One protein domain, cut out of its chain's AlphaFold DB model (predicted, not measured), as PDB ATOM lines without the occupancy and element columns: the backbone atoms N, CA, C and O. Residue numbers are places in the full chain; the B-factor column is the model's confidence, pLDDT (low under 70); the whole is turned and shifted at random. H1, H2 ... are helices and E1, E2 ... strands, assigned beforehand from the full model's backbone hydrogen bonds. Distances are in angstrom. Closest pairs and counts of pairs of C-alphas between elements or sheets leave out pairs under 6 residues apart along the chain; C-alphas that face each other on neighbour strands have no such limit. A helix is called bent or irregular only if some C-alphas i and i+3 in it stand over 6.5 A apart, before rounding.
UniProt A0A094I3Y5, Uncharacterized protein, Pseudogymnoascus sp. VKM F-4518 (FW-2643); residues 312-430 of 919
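AT A GLANCE: This is residues 312 to 430 of the 919 residues of an uncharacterized protein of Pseudogymnoascus sp. VKM F-4518 (FW-2643) (UniProt A0A094I3Y5). A helical hairpin, H1 and H2, and a third helix, H3, running nearly along H1, make one end of a lopsided body; H4 packs on part of H2, and a small strand hairpin, E1 and E2, sits beside these helices near the mean of the C-alphas. E3 and a looping stretch from 384 to 399 lie farther along the body, and H5 reaches away at the far end as an arm, with residues 424 to 430 sticking out free. The printed part has 119 residues with five named helices and three named strands, in the order H1 H2 H3 E1 E2 E3 H4 H5; the class is mostly helix, and the one sheet, E1 - E2, is antiparallel. By its radius of gyration of the C-alphas, 15.0 A, the whole is compact, and it spans 47 by 34 by 24 A.

IN THESE COORDINATES: H1 is residues 312 to 324, beginning at C-alpha 312 (222.192, 158.743, 153.827), and is 18.5 A long from first to last C-alpha. H2, the longest helix, is residues 330 to 346 and 25.4 A long; it is irregular, with C-alphas 342 and 345 at 7.3 A. H3 is residues 349 to 361, 18.3 A long. The strands E1, residues 365 to 367, E2, residues 374 to 376, and E3, residues 381 to 383, measure 6.6 A, 6.4 A and 7.1 A; C-alpha 365 is at (218.686, 161.656, 167.820). H4 is residues 400 to 410, 14.7 A long, and is irregular too, with C-alphas 401 and 404 at 8.0 A. H5 is residues 417 to 428, 16.2 A long, ending at C-alpha 428 (221.359, 181.791, 191.405).

HOW THE PARTS SIT: H1 and H2 form a helical hairpin and touch, closest at the C-alphas of Trp 312 and Leu 340, 6.1 A, with a shallow tilt of 19 degrees, opposite ways. H3 is close to H1 but not clearly touching it: the closest C-alphas, of Trp 312 and Leu 355, are 7.9 A apart, with a shallow tilt of 7 degrees, the same way. H2 and H3 are apart. The closest C-alphas of H2 and E1, those of Ile 333 and Tyr 366, are 7.6 A apart. E1 and E2 form an antiparallel hairpin at 146 degrees, with N 365 and O 376 at 3.0 A and N 376 and O 365 at 2.7 A, within hydrogen-bond range. E3 pairs with no named strand; short parallel pairings join its residues 381 to 382 with 393 to 394 and 382 to 383 with 413 to 414. H4 touches H2, by H2's residues 337 to 344 alone, closest at the C-alphas of Asp 341 and Leu 405, 5.6 A, with a steep tilt of 51 degrees, the same way. H4 is close to H3 but not clearly touching it, with the C-alphas of Lys 356 and Leu 410 closest at 5.7 A; their lines are only just about perpendicular, at 72 degrees. H5 touches no helix and is apart from H4. Every O i to N i+4 pair is within hydrogen-bond range in H1, H3 and H5; H2 has 10 of 13, and H4 has 3 of 7, with 2 of 8 O i to N i+3 pairs within range.

THE WHOLE: The C-alphas farthest apart are those of Thr 346 and Arg 430, 49.1 A. The printed part has no cut. The link from E3 to H4, 16 residues, is long; those from E1 to E2 and from H4 to H5 are short, and the other links are tight. The mean pLDDT of the printed part is 81.6, and it is under 70 in residues 369 to 373, 385 to 391 and 416 to 430; H5 has a mean of 56.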
ATOM      1  N   TRP A 312     222.565 157.983 152.627       93.38
ATOM      2  CA  TRP A 312     222.192 158.743 153.827       93.38
ATOM      3  C   TRP A 312     220.667 158.930 153.927       93.38
ATOM      4  O   TRP A 312     220.122 158.836 155.025       93.38
ATOM      5  N   GLU A 313     219.969 159.101 152.796       94.12
ATOM      6  CA  GLU A 313     218.501 159.126 152.733       94.12
ATOM      7  C   GLU A 313     217.919 157.805 153.247       94.12
ATOM      8  O   GLU A 313     216.976 157.813 154.032       94.12
ATOM      9  N   THR A 314     218.528 156.673 152.876       95.31
ATOM     10  CA  THR A 314     218.068 155.336 153.294       95.31
ATOM     11  C   THR A 314     218.185 155.152 154.812       95.31
ATOM     12  O   THR A 314     217.281 154.620 155.452       95.31
ATOM     13  N   TYR A 315     219.276 155.627 155.420       95.75
ATOM     14  CA  TYR A 315     219.441 155.605 156.877       95.75
ATOM     15  C   TYR A 315     218.513 156.593 157.597       95.75
ATOM     16  O   TYR A 315     218.071 156.315 158.709       95.75
ATOM     17  N   VAL A 316     218.173 157.722 156.972       95.56
ATOM     18  CA  VAL A 316     217.192 158.679 157.502       95.56
ATOM     19  C   VAL A 316     215.759 158.134 157.422       95.56
ATOM     20  O   VAL A 316     215.001 158.332 158.369       95.56
ATOM     21  N   GLU A 317     215.388 157.409 156.359       95.50
ATOM     22  CA  GLU A 317     214.132 156.638 156.297       95.50
ATOM     23  C   GLU A 317     214.082 155.593 157.426       95.50
ATOM     24  O   GLU A 317     213.103 155.539 158.172       95.50
ATOM     25  N   GLU A 318     215.157 154.825 157.624       96.25
ATOM     26  CA  GLU A 318     215.230 153.798 158.671       96.25
ATOM     27  C   GLU A 318     215.134 154.375 160.090       96.25
ATOM     28  O   GLU A 318     214.410 153.831 160.919       96.25
ATOM     29  N   LEU A 319     215.795 155.501 160.384       96.00
ATOM     30  CA  LEU A 319     215.668 156.171 161.687       96.00
ATOM     31  C   LEU A 319     214.232 156.646 161.954       96.00
ATOM     32  O   LEU A 319     213.766 156.560 163.091       96.00
ATOM     33  N   LYS A 320     213.508 157.107 160.925       95.25
ATOM     34  CA  LYS A 320     212.087 157.477 161.049       95.25
ATOM     35  C   LYS A 320     211.211 156.257 161.323       95.25
ATOM     36  O   LYS A 320     210.357 156.326 162.201       95.25
ATOM     37  N   GLU A 321     211.447 155.138 160.645       94.69
ATOM     38  CA  GLU A 321     210.689 153.903 160.878       94.69
ATOM     39  C   GLU A 321     211.006 153.279 162.246       94.69
ATOM     40  O   GLU A 321     210.090 152.911 162.981       94.69
ATOM     41  N   LEU A 322     212.274 153.231 162.668       92.44
ATOM     42  CA  LEU A 322     212.665 152.793 164.017       92.44
ATOM     43  C   LEU A 322     212.030 153.667 165.112       92.44
ATOM     44  O   LEU A 322     211.661 153.148 166.166       92.44
ATOM     45  N   LYS A 323     211.844 154.965 164.846       92.06
ATOM     46  CA  LYS A 323     211.121 155.895 165.720       92.06
ATOM     47  C   LYS A 323     209.611 155.639 165.753       92.06
ATOM     48  O   LYS A 323     209.048 155.560 166.841       92.06
ATOM     49  N   VAL A 324     208.958 155.510 164.596       91.44
ATOM     50  CA  VAL A 324     207.501 155.272 164.486       91.44
ATOM     51  C   VAL A 324     207.111 153.921 165.086       91.44
ATOM     52  O   VAL A 324     206.139 153.828 165.829       91.44
ATOM     53  N   SER A 325     207.904 152.885 164.824       85.62
ATOM     54  CA  SER A 325     207.710 151.532 165.359       85.62
ATOM     55  C   SER A 325     208.198 151.342 166.805       85.62
ATOM     56  O   SER A 325     208.339 150.200 167.247       85.62
ATOM     57  N   SER A 326     208.461 152.436 167.534       82.38
ATOM     58  CA  SER A 326     208.862 152.458 168.950       82.38
ATOM     59  C   SER A 326     210.004 151.490 169.284       82.38
ATOM     60  O   SER A 326     209.941 150.733 170.253       82.38
ATOM     61  N   CYS A 327     211.055 151.466 168.459       78.38
ATOM     62  CA  CYS A 327     212.187 150.577 168.679       78.38
ATOM     63  C   CYS A 327     213.064 151.077 169.838       78.38
ATOM     64  O   CYS A 327     213.744 152.092 169.717       78.38
ATOM     65  N   GLU A 328     213.088 150.331 170.943       79.69
ATOM     66  CA  GLU A 328     213.908 150.657 172.122       79.69
ATOM     67  C   GLU A 328     215.357 150.124 172.027       79.69
ATOM     68  O   GLU A 328     216.183 150.352 172.917       79.69
ATOM     69  N   ASN A 329     215.700 149.401 170.951       83.44
ATOM     70  CA  ASN A 329     217.015 148.779 170.798       83.44
ATOM     71  C   ASN A 329     218.089 149.807 170.396       83.44
ATOM     72  O   ASN A 329     218.323 150.075 169.213       83.44
ATOM     73  N   SER A 330     218.779 150.338 171.407       85.06
ATOM     74  CA  SER A 330     219.860 151.309 171.234       85.06
ATOM     75  C   SER A 330     221.016 150.802 170.366       85.06
ATOM     76  O   SER A 330     221.632 151.620 169.686       85.06
ATOM     77  N   ASP A 331     221.319 149.499 170.357       87.44
ATOM     78  CA  ASP A 331     222.407 148.951 169.535       87.44
ATOM     79  C   ASP A 331     222.033 148.990 168.049       87.44
ATOM     80  O   ASP A 331     222.812 149.477 167.228       87.44
ATOM     81  N   THR A 332     220.808 148.572 167.709       88.69
ATOM     82  CA  THR A 332     220.253 148.671 166.346       88.69
ATOM     83  C   THR A 332     220.265 150.113 165.844       88.69
ATOM     84  O   THR A 332     220.661 150.363 164.708       88.69
ATOM     85  N   ILE A 333     219.891 151.084 166.680       92.06
ATOM     86  CA  ILE A 333     219.903 152.504 166.293       92.06
ATOM     87  C   ILE A 333     221.346 153.029 166.158       92.06
ATOM     88  O   ILE A 333     221.673 153.712 165.186       92.06
ATOM     89  N   ALA A 334     222.251 152.653 167.069       92.25
ATOM     90  CA  ALA A 334     223.659 153.051 167.020       92.25
ATOM     91  C   ALA A 334     224.409 152.494 165.796       92.25
ATOM     92  O   ALA A 334     225.322 153.146 165.288       92.25
ATOM     93  N   VAL A 335     224.029 151.314 165.289       94.62
ATOM     94  CA  VAL A 335     224.549 150.770 164.021       94.62
ATOM     95  C   VAL A 335     224.161 151.654 162.831       94.62
ATOM     96  O   VAL A 335     225.004 151.887 161.964       94.62
ATOM     97  N   VAL A 336     222.945 152.218 162.804       95.31
ATOM     98  CA  VAL A 336     222.539 153.164 161.746       95.31
ATOM     99  C   VAL A 336     223.349 154.462 161.828       95.31
ATOM    100  O   VAL A 336     223.827 154.935 160.799       95.31
ATOM    101  N   TYR A 337     223.596 155.005 163.027       95.94
ATOM    102  CA  TYR A 337     224.462 156.186 163.177       95.94
ATOM    103  C   TYR A 337     225.916 155.915 162.761       95.94
ATOM    104  O   TYR A 337     226.487 156.717 162.025       95.94
ATOM    105  N   ARG A 338     226.506 154.775 163.147       95.19
ATOM    106  CA  ARG A 338     227.856 154.372 162.698       95.19
ATOM    107  C   ARG A 338     227.946 154.225 161.178       95.19
ATOM    108  O   ARG A 338     228.930 154.649 160.578       95.19
ATOM    109  N   ALA A 339     226.914 153.681 160.538       94.31
ATOM    110  CA  ALA A 339     226.864 153.572 159.083       94.31
ATOM    111  C   ALA A 339     226.656 154.930 158.383       94.31
ATOM    112  O   ALA A 339     227.195 155.149 157.298       94.31
ATOM    113  N   LEU A 340     225.926 155.858 159.011       94.88
ATOM    114  CA  LEU A 340     225.770 157.232 158.533       94.88
ATOM    115  C   LEU A 340     227.081 158.027 158.637       94.88
ATOM    116  O   LEU A 340     227.422 158.745 157.698       94.88
ATOM    117  N   ASP A 341     227.847 157.858 159.721       94.62
ATOM    118  CA  ASP A 341     229.177 158.468 159.852       94.62
ATOM    119  C   ASP A 341     230.170 157.912 158.823       94.62
ATOM    120  O   ASP A 341     230.898 158.673 158.193       94.62
ATOM    121  N   ALA A 342     230.130 156.606 158.548       93.56
ATOM    122  CA  ALA A 342     230.945 156.006 157.491       93.56
ATOM    123  C   ALA A 342     230.635 156.572 156.085       93.56
ATOM    124  O   ALA A 342     231.527 156.620 155.237       93.56
ATOM    125  N   LEU A 343     229.401 157.037 155.832       91.69
ATOM    126  CA  LEU A 343     229.032 157.733 154.590       91.69
ATOM    127  C   LEU A 343     229.369 159.231 154.588       91.69
ATOM    128  O   LEU A 343     229.450 159.817 153.509       91.69
ATOM    129  N   ARG A 344     229.576 159.875 155.745       91.19
ATOM    130  CA  ARG A 344     229.810 161.330 155.867       91.19
ATOM    131  C   ARG A 344     230.807 161.906 154.846       91.19
ATOM    132  O   ARG A 344     230.474 162.941 154.267       91.19
ATOM    133  N   PRO A 345     231.965 161.276 154.540       89.56
ATOM    134  CA  PRO A 345     232.921 161.814 153.564       89.56
ATOM    135  C   PRO A 345     232.402 161.886 152.118       89.56
ATOM    136  O   PRO A 345     233.016 162.558 151.292       89.56
ATOM    137  N   THR A 346     231.300 161.201 151.788       88.94
ATOM    138  CA  THR A 346     230.708 161.178 150.436       88.94
ATOM    139  C   THR A 346     229.500 162.108 150.276       88.94
ATOM    140  O   THR A 346     228.968 162.229 149.173       88.94
ATOM    141  N   ILE A 347     229.025 162.744 151.353       88.69
ATOM    142  CA  ILE A 347     227.801 163.560 151.344       88.69
ATOM    143  C   ILE A 347     228.107 164.963 150.793       88.69
ATOM    144  O   ILE A 347     228.985 165.664 151.293       88.69
ATOM    145  N   THR A 348     227.370 165.391 149.761       89.38
ATOM    146  CA  THR A 348     227.527 166.737 149.169       89.38
ATOM    147  C   THR A 348     227.090 167.836 150.142       89.38
ATOM    148  O   THR A 348     226.287 167.578 151.033       89.38
ATOM    149  N   SER A 349     227.539 169.084 149.959       85.06
ATOM    150  CA  SER A 349     227.103 170.216 150.798       85.06
ATOM    151  C   SER A 349     225.579 170.406 150.813       85.06
ATOM    152  O   SER A 349     224.988 170.547 151.877       85.06
ATOM    153  N   VAL A 350     224.921 170.308 149.654       86.69
ATOM    154  CA  VAL A 350     223.455 170.432 149.546       86.69
ATOM    155  C   VAL A 350     222.741 169.285 150.276       86.69
ATOM    156  O   VAL A 350     221.776 169.511 151.004       86.69
ATOM    157  N   SER A 351     223.243 168.053 150.134       89.06
ATOM    158  CA  SER A 351     222.738 166.887 150.873       89.06
ATOM    159  C   SER A 351     222.976 167.013 152.384       89.06
ATOM    160  O   SER A 351     222.132 166.613 153.178       89.06
ATOM    161  N   MET A 352     224.111 167.591 152.784       88.25
ATOM    162  CA  MET A 352     224.510 167.800 154.175       88.25
ATOM    163  C   MET A 352     223.562 168.771 154.892       88.25
ATOM    164  O   MET A 352     223.131 168.478 156.008       88.25
ATOM    165  N   ASP A 353     223.199 169.889 154.263       89.25
ATOM    166  CA  ASP A 353     222.271 170.860 154.856       89.25
ATOM    167  C   ASP A 353     220.843 170.300 154.960       89.25
ATOM    168  O   ASP A 353     220.167 170.492 155.977       89.25
ATOM    169  N   LEU A 354     220.401 169.517 153.965       92.19
ATOM    170  CA  LEU A 354     219.121 168.804 154.013       92.19
ATOM    171  C   LEU A 354     219.093 167.747 155.134       92.19
ATOM    172  O   LEU A 354     218.116 167.666 155.882       92.19
ATOM    173  N   LEU A 355     220.174 166.978 155.298       92.75
ATOM    174  CA  LEU A 355     220.332 165.980 156.360       92.75
ATOM    175  C   LEU A 355     220.254 166.636 157.745       92.75
ATOM    176  O   LEU A 355     219.452 166.207 158.577       92.75
ATOM    177  N   LYS A 356     221.018 167.712 157.981       92.44
ATOM    178  CA  LYS A 356     220.988 168.481 159.243       92.44
ATOM    179  C   LYS A 356     219.595 169.015 159.549       92.44
ATOM    180  O   LYS A 356     219.095 168.833 160.658       92.44
ATOM    181  N   THR A 357     218.952 169.612 158.545       93.12
ATOM    182  CA  THR A 357     217.577 170.117 158.653       93.12
ATOM    183  C   THR A 357     216.616 168.998 159.051       93.12
ATOM    184  O   THR A 357     215.822 169.187 159.965       93.12
ATOM    185  N   THR A 358     216.746 167.812 158.447       94.62
ATOM    186  CA  THR A 358     215.892 166.647 158.737       94.62
ATOM    187  C   THR A 358     216.106 166.092 160.152       94.62
ATOM    188  O   THR A 358     215.143 165.727 160.826       94.62
ATOM    189  N   PHE A 359     217.348 166.059 160.650       95.88
ATOM    190  CA  PHE A 359     217.642 165.651 162.032       95.88
ATOM    191  C   PHE A 359     217.038 166.612 163.072       95.88
ATOM    192  O   PHE A 359     216.582 166.168 164.130       95.88
ATOM    193  N   GLU A 360     217.003 167.913 162.770       94.06
ATOM    194  CA  GLU A 360     216.435 168.957 163.633       94.06
ATOM    195  C   GLU A 360     214.905 169.070 163.524       94.06
ATOM    196  O   GLU A 360     214.235 169.297 164.535       94.06
ATOM    197  N   SER A 361     214.315 168.901 162.337       93.25
ATOM    198  CA  SER A 361     212.857 168.931 162.157       93.25
ATOM    199  C   SER A 361     212.207 167.717 162.810       93.25
ATOM    200  O   SER A 361     211.343 167.879 163.677       93.25
ATOM    201  N   ASP A 362     212.693 166.524 162.467       93.62
ATOM    202  CA  ASP A 362     212.020 165.253 162.742       93.62
ATOM    203  C   ASP A 362     212.497 164.617 164.056       93.62
ATOM    204  O   ASP A 362     211.975 163.578 164.463       93.62
ATOM    205  N   ALA A 363     213.451 165.258 164.747       93.94
ATOM    206  CA  ALA A 363     214.050 164.828 166.012       93.94
ATOM    207  C   ALA A 363     214.612 163.396 165.931       93.94
ATOM    208  O   ALA A 363     214.048 162.463 166.509       93.94
ATOM    209  N   LEU A 364     215.690 163.218 165.160       95.56
ATOM    210  CA  LEU A 364     216.258 161.905 164.811       95.56
ATOM    211  C   LEU A 364     217.454 161.470 165.678       95.56
ATOM    212  O   LEU A 364     218.171 160.546 165.291       95.56
ATOM    213  N   ILE A 365     217.674 162.091 166.844       93.69
ATOM    214  CA  ILE A 365     218.686 161.656 167.820       93.69
ATOM    215  C   ILE A 365     218.014 160.869 168.949       93.69
ATOM    216  O   ILE A 365     217.365 161.445 169.816       93.69
ATOM    217  N   TYR A 366     218.162 159.551 168.952       91.94
ATOM    218  CA  TYR A 366     217.732 158.686 170.046       91.94
ATOM    219  C   TYR A 366     218.649 158.851 171.261       91.94
ATOM    220  O   TYR A 366     219.862 158.978 171.096       91.94
ATOM    221  N   VAL A 367     218.097 158.790 172.474       86.88
ATOM    222  CA  VAL A 367     218.877 158.552 173.698       86.88
ATOM    223  C   VAL A 367     218.145 157.532 174.581       86.88
ATOM    224  O   VAL A 367     216.981 157.761 174.932       86.88
ATOM    225  N   PRO A 368     218.792 156.417 174.974       74.88
ATOM    226  CA  PRO A 368     218.228 155.496 175.951       74.88
ATOM    227  C   PRO A 368     218.317 156.112 177.356       74.88
ATOM    228  O   PRO A 368     219.407 156.357 177.872       74.88
ATOM    229  N   LEU A 369     217.162 156.357 177.978       66.56
ATOM    230  CA  LEU A 369     217.031 156.861 179.349       66.56
ATOM    231  C   LEU A 369     216.173 155.880 180.162       66.56
ATOM    232  O   LEU A 369     215.190 155.352 179.641       66.56
ATOM    233  N   ASP A 370     216.531 155.662 181.432       49.53
ATOM    234  CA  ASP A 370     216.081 154.513 182.245       49.53
ATOM    235  C   ASP A 370     214.562 154.324 182.388       49.53
ATOM    236  O   ASP A 370     214.117 153.205 182.636       49.53
ATOM    237  N   ASP A 371     213.775 155.402 182.302       46.59
ATOM    238  CA  ASP A 371     212.327 155.364 182.556       46.59
ATOM    239  C   ASP A 371     211.465 155.602 181.303       46.59
ATOM    240  O   ASP A 371     210.309 155.178 181.293       46.59
ATOM    241  N   ARG A 372     212.014 156.233 180.248       54.81
ATOM    242  CA  ARG A 372     211.475 156.278 178.869       54.81
ATOM    243  C   ARG A 372     212.605 156.598 177.877       54.81
ATOM    244  O   ARG A 372     213.218 157.653 178.038       54.81
ATOM    245  N   PRO A 373     212.840 155.803 176.820       63.47
ATOM    246  CA  PRO A 373     213.701 156.228 175.718       63.47
ATOM    247  C   PRO A 373     213.030 157.357 174.919       63.47
ATOM    248  O   PRO A 373     211.827 157.308 174.650       63.47
ATOM    249  N   VAL A 374     213.790 158.391 174.544       81.62
ATOM    250  CA  VAL A 374     213.245 159.592 173.882       81.62
ATOM    251  C   VAL A 374     214.067 159.968 172.649       81.62
ATOM    252  O   VAL A 374     215.286 159.810 172.596       81.62
ATOM    253  N   TRP A 375     213.360 160.469 171.635       91.06
ATOM    254  CA  TRP A 375     213.916 160.970 170.383       91.06
ATOM    255  C   TRP A 375     213.974 162.504 170.394       91.06
ATOM    256  O   TRP A 375     212.949 163.172 170.542       91.06
ATOM    257  N   HIS A 376     215.171 163.047 170.203       90.00
ATOM    258  CA  HIS A 376     215.540 164.444 170.403       90.00
ATOM    259  C   HIS A 376     215.987 165.146 169.117       90.00
ATOM    260  O   HIS A 376     216.425 164.529 168.143       90.00
ATOM    261  N   LYS A 377     215.875 166.475 169.141       92.69
ATOM    262  CA  LYS A 377     216.425 167.397 168.139       92.69
ATOM    263  C   LYS A 377     217.906 167.677 168.402       92.69
ATOM    264  O   LYS A 377     218.334 167.660 169.556       92.69
ATOM    265  N   VAL A 378     218.663 168.049 167.369       91.12
ATOM    266  CA  VAL A 378     220.072 168.481 167.496       91.12
ATOM    267  C   VAL A 378     220.192 169.635 168.501       91.12
ATOM    268  O   VAL A 378     221.069 169.633 169.365       91.12
ATOM    269  N   SER A 379     219.249 170.578 168.456       87.62
ATOM    270  CA  SER A 379     219.148 171.734 169.353       87.62
ATOM    271  C   SER A 379     218.899 171.394 170.828       87.62
ATOM    272  O   SER A 379     219.204 172.227 171.691       87.62
ATOM    273  N   GLN A 380     218.389 170.196 171.134       86.38
ATOM    274  CA  GLN A 380     218.126 169.686 172.490       86.38
ATOM    275  C   GLN A 380     219.302 168.877 173.062       86.38
ATOM    276  O   GLN A 380     219.375 168.662 174.272       86.38
ATOM    277  N   CYS A 381     220.238 168.445 172.222       87.75
ATOM    278  CA  CYS A 381     221.388 167.653 172.639       87.75
ATOM    279  C   CYS A 381     222.590 168.528 173.034       87.75
ATOM    280  O   CYS A 381     222.696 169.697 172.650       87.75
ATOM    281  N   VAL A 382     223.514 167.942 173.798       86.38
ATOM    282  CA  VAL A 382     224.855 168.481 174.078       86.38
ATOM    283  C   VAL A 382     225.904 167.370 174.086       86.38
ATOM    284  O   VAL A 382     225.592 166.195 174.277       86.38
ATOM    285  N   TRP A 383     227.169 167.752 173.921       86.12
ATOM    286  CA  TRP A 383     228.313 166.872 174.165       86.12
ATOM    287  C   TRP A 383     228.944 167.217 175.522       86.12
ATOM    288  O   TRP A 383     229.496 168.308 175.692       86.12
ATOM    289  N   SER A 384     228.799 166.332 176.517       76.31
ATOM    290  CA  SER A 384     229.353 166.521 177.868       76.31
ATOM    291  C   SER A 384     229.730 165.211 178.558       76.31
ATOM    292  O   SER A 384     228.994 164.226 178.510       76.31
ATOM    293  N   SER A 385     230.853 165.222 179.272       61.44
ATOM    294  CA  SER A 385     231.309 164.139 180.152       61.44
ATOM    295  C   SER A 385     231.032 164.386 181.640       61.44
ATOM    296  O   SER A 385     231.313 163.504 182.446       61.44
ATOM    297  N   ALA A 386     230.533 165.573 182.016       48.31
ATOM    298  CA  ALA A 386     230.545 166.021 183.414       48.31
ATOM    299  C   ALA A 386     229.341 166.872 183.868       48.31
ATOM    300  O   ALA A 386     229.224 167.147 185.060       48.31
ATOM    301  N   ALA A 387     228.454 167.316 182.966       51.00
ATOM    302  CA  ALA A 387     227.356 168.222 183.320       51.00
ATOM    303  C   ALA A 387     226.024 167.843 182.654       51.00
ATOM    304  O   ALA A 387     225.864 167.970 181.437       51.00
ATOM    305  N   ARG A 388     225.034 167.464 183.475       53.09
ATOM    306  CA  ARG A 388     223.616 167.402 183.084       53.09
ATOM    307  C   ARG A 388     223.026 168.815 183.126       53.09
ATOM    308  O   ARG A 388     222.564 169.262 184.172       53.09
ATOM    309  N   LEU A 389     223.090 169.524 181.997       58.94
ATOM    310  CA  LEU A 389     222.407 170.811 181.817       58.94
ATOM    311  C   LEU A 389     220.883 170.590 181.753       58.94
ATOM    312  O   LEU A 389     220.418 169.562 181.256       58.94
ATOM    313  N   ARG A 390     220.083 171.530 182.251       55.62
ATOM    314  CA  ARG A 390     218.622 171.421 182.307       55.62
ATOM    315  C   ARG A 390     218.006 171.501 180.913       55.62
ATOM    316  O   ARG A 390     218.416 172.280 180.057       55.62
ATOM    317  N   GLY A 391     216.994 170.665 180.683       60.22
ATOM    318  CA  GLY A 391     216.286 170.596 179.400       60.22
ATOM    319  C   GLY A 391     217.147 170.137 178.214       60.22
ATOM    320  O   GLY A 391     216.693 170.241 177.075       60.22
ATOM    321  N   ARG A 392     218.370 169.644 178.459       70.75
ATOM    322  CA  ARG A 392     219.312 169.169 177.439       70.75
ATOM    323  C   ARG A 392     219.826 167.779 177.789       70.75
ATOM    324  O   ARG A 392     220.028 167.468 178.959       70.75
ATOM    325  N   VAL A 393     220.061 166.948 176.777       78.88
ATOM    326  CA  VAL A 393     220.500 165.553 176.963       78.88
ATOM    327  C   VAL A 393     221.921 165.372 176.429       78.88
ATOM    328  O   VAL A 393     222.237 165.860 175.344       78.88
ATOM    329  N   SER A 394     222.791 164.706 177.197       83.75
ATOM    330  CA  SER A 394     224.176 164.450 176.780       83.75
ATOM    331  C   SER A 394     224.276 163.186 175.931       83.75
ATOM    332  O   SER A 394     223.766 162.142 176.326       83.75
ATOM    333  N   LEU A 395     224.965 163.263 174.791       85.06
ATOM    334  CA  LEU A 395     225.171 162.119 173.887       85.06
ATOM    335  C   LEU A 395     226.463 161.339 174.169       85.06
ATOM    336  O   LEU A 395     226.581 160.167 173.815       85.06
ATOM    337  N   ASN A 396     227.426 161.977 174.837       82.88
ATOM    338  CA  ASN A 396     228.756 161.424 175.098       82.88
ATOM    339  C   ASN A 396     228.749 160.246 176.100       82.88
ATOM    340  O   ASN A 396     229.743 159.540 176.223       82.88
ATOM    341  N   GLU A 397     227.655 159.975 176.814       79.06
ATOM    342  CA  GLU A 397     227.557 158.743 177.615       79.06
ATOM    343  C   GLU A 397     227.323 157.510 176.719       79.06
ATOM    344  O   GLU A 397     227.943 156.470 176.952       79.06
ATOM    345  N   ASN A 398     226.528 157.648 175.648       80.44
ATOM    346  CA  ASN A 398     226.058 156.541 174.805       80.44
ATOM    347  C   ASN A 398     226.800 156.391 173.462       80.44
ATOM    348  O   ASN A 398     226.858 155.286 172.929       80.44
ATOM    349  N   TYR A 399     227.361 157.475 172.912       88.75
ATOM    350  CA  TYR A 399     227.818 157.540 171.512       88.75
ATOM    351  C   TYR A 399     229.275 157.999 171.339       88.75
ATOM    352  O   TYR A 399     229.594 158.659 170.359       88.75
ATOM    353  N   LYS A 400     230.168 157.675 172.283       87.12
ATOM    354  CA  LYS A 400     231.559 158.187 172.366       87.12
ATOM    355  C   LYS A 400     232.379 158.093 171.073       87.12
ATOM    356  O   LYS A 400     233.225 158.942 170.833       87.12
ATOM    357  N   ASP A 401     232.139 157.075 170.253       89.75
ATOM    358  CA  ASP A 401     232.810 156.853 168.968       89.75
ATOM    359  C   ASP A 401     232.279 157.725 167.811       89.75
ATOM    360  O   ASP A 401     232.839 157.701 166.721       89.75
ATOM    361  N   LEU A 402     231.226 158.516 168.046       92.19
ATOM    362  CA  LEU A 402     230.501 159.316 167.052       92.19
ATOM    363  C   LEU A 402     230.588 160.833 167.309       92.19
ATOM    364  O   LEU A 402     229.715 161.584 166.869       92.19
ATOM    365  N   GLU A 403     231.628 161.312 168.004       90.62
ATOM    366  CA  GLU A 403     231.853 162.756 168.224       90.62
ATOM    367  C   GLU A 403     231.906 163.532 166.896       90.62
ATOM    368  O   GLU A 403     231.270 164.574 166.740       90.62
ATOM    369  N   ASP A 404     232.583 162.960 165.903       90.81
ATOM    370  CA  ASP A 404     232.695 163.475 164.537       90.81
ATOM    371  C   ASP A 404     231.321 163.636 163.848       90.81
ATOM    372  O   ASP A 404     231.081 164.636 163.166       90.81
ATOM    373  N   LEU A 405     230.392 162.695 164.068       92.94
ATOM    374  CA  LEU A 405     229.031 162.744 163.526       92.94
ATOM    375  C   LEU A 405     228.174 163.776 164.264       92.94
ATOM    376  O   LEU A 405     227.516 164.606 163.635       92.94
ATOM    377  N   PHE A 406     228.139 163.720 165.595       93.25
ATOM    378  CA  PHE A 406     227.225 164.546 166.379       93.25
ATOM    379  C   PHE A 406     227.721 165.985 166.518       93.25
ATOM    380  O   PHE A 406     226.958 166.914 166.254       93.25
ATOM    381  N   VAL A 407     228.986 166.189 166.879       89.75
ATOM    382  CA  VAL A 407     229.585 167.520 167.064       89.75
ATOM    383  C   VAL A 407     230.113 168.063 165.740       89.75
ATOM    384  O   VAL A 407     229.690 169.137 165.311       89.75
ATOM    385  N   GLY A 408     231.005 167.320 165.075       85.12
ATOM    386  CA  GLY A 408     231.718 167.789 163.880       85.12
ATOM    387  C   GLY A 408     230.826 167.987 162.650       85.12
ATOM    388  O   GLY A 408     231.044 168.915 161.870       85.12
ATOM    389  N   PHE A 409     229.808 167.141 162.484       89.81
ATOM    390  CA  PHE A 409     228.915 167.158 161.327       89.81
ATOM    391  C   PHE A 409     227.538 167.745 161.656       89.81
ATOM    392  O   PHE A 409     227.215 168.818 161.147       89.81
ATOM    393  N   LEU A 410     226.734 167.093 162.506       90.31
ATOM    394  CA  LEU A 410     225.360 167.520 162.823       90.31
ATOM    395  C   LEU A 410     225.291 168.858 163.579       90.31
ATOM    396  O   LEU A 410     224.303 169.576 163.431       90.31
ATOM    397  N   GLY A 411     226.327 169.227 164.339       87.12
ATOM    398  CA  GLY A 411     226.409 170.509 165.048       87.12
ATOM    399  C   GLY A 411     225.841 170.503 166.473       87.12
ATOM    400  O   GLY A 411     225.478 171.563 166.995       87.12
ATOM    401  N   VAL A 412     225.770 169.335 167.125       87.81
ATOM    402  CA  VAL A 412     225.498 169.226 168.568       87.81
ATOM    403  C   VAL A 412     226.568 170.009 169.328       87.81
ATOM    404  O   VAL A 412     227.764 169.777 169.167       87.81
ATOM    405  N   LYS A 413     226.148 170.957 170.170       82.94
ATOM    406  CA  LYS A 413     227.091 171.862 170.837       82.94
ATOM    407  C   LYS A 413     227.846 171.142 171.966       82.94
ATOM    408  O   LYS A 413     227.194 170.565 172.846       82.94
ATOM    409  N   PRO A 414     229.190 171.215 172.016       79.50
ATOM    410  CA  PRO A 414     229.930 170.841 173.210       79.50
ATOM    411  C   PRO A 414     229.646 171.852 174.323       79.50
ATOM    412  O   PRO A 414     229.445 173.044 174.062       79.50
ATOM    413  N   VAL A 415     229.612 171.386 175.573       70.44
ATOM    414  CA  VAL A 415     229.352 172.268 176.719       70.44
ATOM    415  C   VAL A 415     230.520 173.233 176.902       70.44
ATOM    416  O   VAL A 415     231.615 172.844 177.299       70.44
ATOM    417  N   ASN A 416     230.270 174.510 176.613       67.81
ATOM    418  CA  ASN A 416     231.233 175.585 176.816       67.81
ATOM    419  C   ASN A 416     231.023 176.284 178.171       67.81
ATOM    420  O   ASN A 416     229.971 176.170 178.807       67.81
ATOM    421  N   LEU A 417     232.039 177.036 178.600       55.59
ATOM    422  CA  LEU A 417     232.054 177.710 179.899       55.59
ATOM    423  C   LEU A 417     230.902 178.720 180.070       55.59
ATOM    424  O   LEU A 417     230.404 178.875 181.179       55.59
ATOM    425  N   LEU A 418     230.446 179.366 178.990       61.62
ATOM    426  CA  LEU A 418     229.331 180.319 179.040       61.62
ATOM    427  C   LEU A 418     228.002 179.612 179.330       61.62
ATOM    428  O   LEU A 418     227.292 180.030 180.234       61.62
ATOM    429  N   MET A 419     227.713 178.489 178.662       64.00
ATOM    430  CA  MET A 419     226.501 177.698 178.931       64.00
ATOM    431  C   MET A 419     226.461 177.163 180.371       64.00
ATOM    432  O   MET A 419     225.398 177.144 180.986       64.00
ATOM    433  N   ALA A 420     227.611 176.777 180.934       59.06
ATOM    434  CA  ALA A 420     227.708 176.388 182.342       59.06
ATOM    435  C   ALA A 420     227.524 177.586 183.300       59.06
ATOM    436  O   ALA A 420     226.865 177.458 184.330       59.06
ATOM    437  N   ILE A 421     228.071 178.756 182.959       61.03
ATOM    438  CA  ILE A 421     227.905 179.996 183.731       61.03
ATOM    439  C   ILE A 421     226.453 180.492 183.702       61.03
ATOM    440  O   ILE A 421     225.959 180.953 184.727       61.03
ATOM    441  N   ASP A 422     225.755 180.398 182.573       61.09
ATOM    442  CA  ASP A 422     224.381 180.889 182.447       61.09
ATOM    443  C   ASP A 422     223.376 179.984 183.185       61.09
ATOM    444  O   ASP A 422     222.490 180.496 183.866       61.09
ATOM    445  N   GLU A 423     223.593 178.665 183.213       58.44
ATOM    446  CA  GLU A 423     222.884 177.747 184.127       58.44
ATOM    447  C   GLU A 423     223.130 178.071 185.607       58.44
ATOM    448  O   GLU A 423     222.204 178.037 186.419       58.44
ATOM    449  N   LEU A 424     224.363 178.439 185.975       55.47
ATOM    450  CA  LEU A 424     224.678 178.888 187.334       55.47
ATOM    451  C   LEU A 424     224.006 180.233 187.668       55.47
ATOM    452  O   LEU A 424     223.559 180.413 188.802       55.47
ATOM    453  N   LYS A 425     223.856 181.149 186.699       52.91
ATOM    454  CA  LYS A 425     223.078 182.394 186.864       52.91
ATOM    455  C   LYS A 425     221.583 182.118 187.020       52.91
ATOM    456  O   LYS A 425     220.972 182.682 187.920       52.91
ATOM    457  N   GLU A 426     220.980 181.249 186.207       53.72
ATOM    458  CA  GLU A 426     219.560 180.886 186.366       53.72
ATOM    459  C   GLU A 426     219.294 180.104 187.659       53.72
ATOM    460  O   GLU A 426     218.248 180.272 188.288       53.72
ATOM    461  N   ALA A 427     220.249 179.287 188.113       51.56
ATOM    462  CA  ALA A 427     220.189 178.664 189.431       51.56
ATOM    463  C   ALA A 427     220.298 179.698 190.571       51.56
ATOM    464  O   ALA A 427     219.588 179.555 191.566       51.56
ATOM    465  N   GLY A 428     221.143 180.724 190.418       43.09
ATOM    466  CA  GLY A 428     221.359 181.791 191.405       43.09
ATOM    467  C   GLY A 428     220.273 182.874 191.445       43.09
ATOM    468  O   GLY A 428     219.996 183.414 192.507       43.09
ATOM    469  N   ASN A 429     219.589 183.153 190.332       46.34
ATOM    470  CA  ASN A 429     218.515 184.158 190.246       46.34
ATOM    471  C   ASN A 429     217.183 183.716 190.894       46.34
ATOM    472  O   ASN A 429     216.162 184.401 190.776       46.34
ATOM    473  N   ARG A 430     217.163 182.571 191.587       49.53
ATOM    474  CA  ARG A 430     216.000 182.069 192.324       49.53
ATOM    475  C   ARG A 430     215.795 182.881 193.604       49.53
ATOM    476  O   ARG A 430     216.441 182.616 194.610       49.53
TER     477      ARG A 430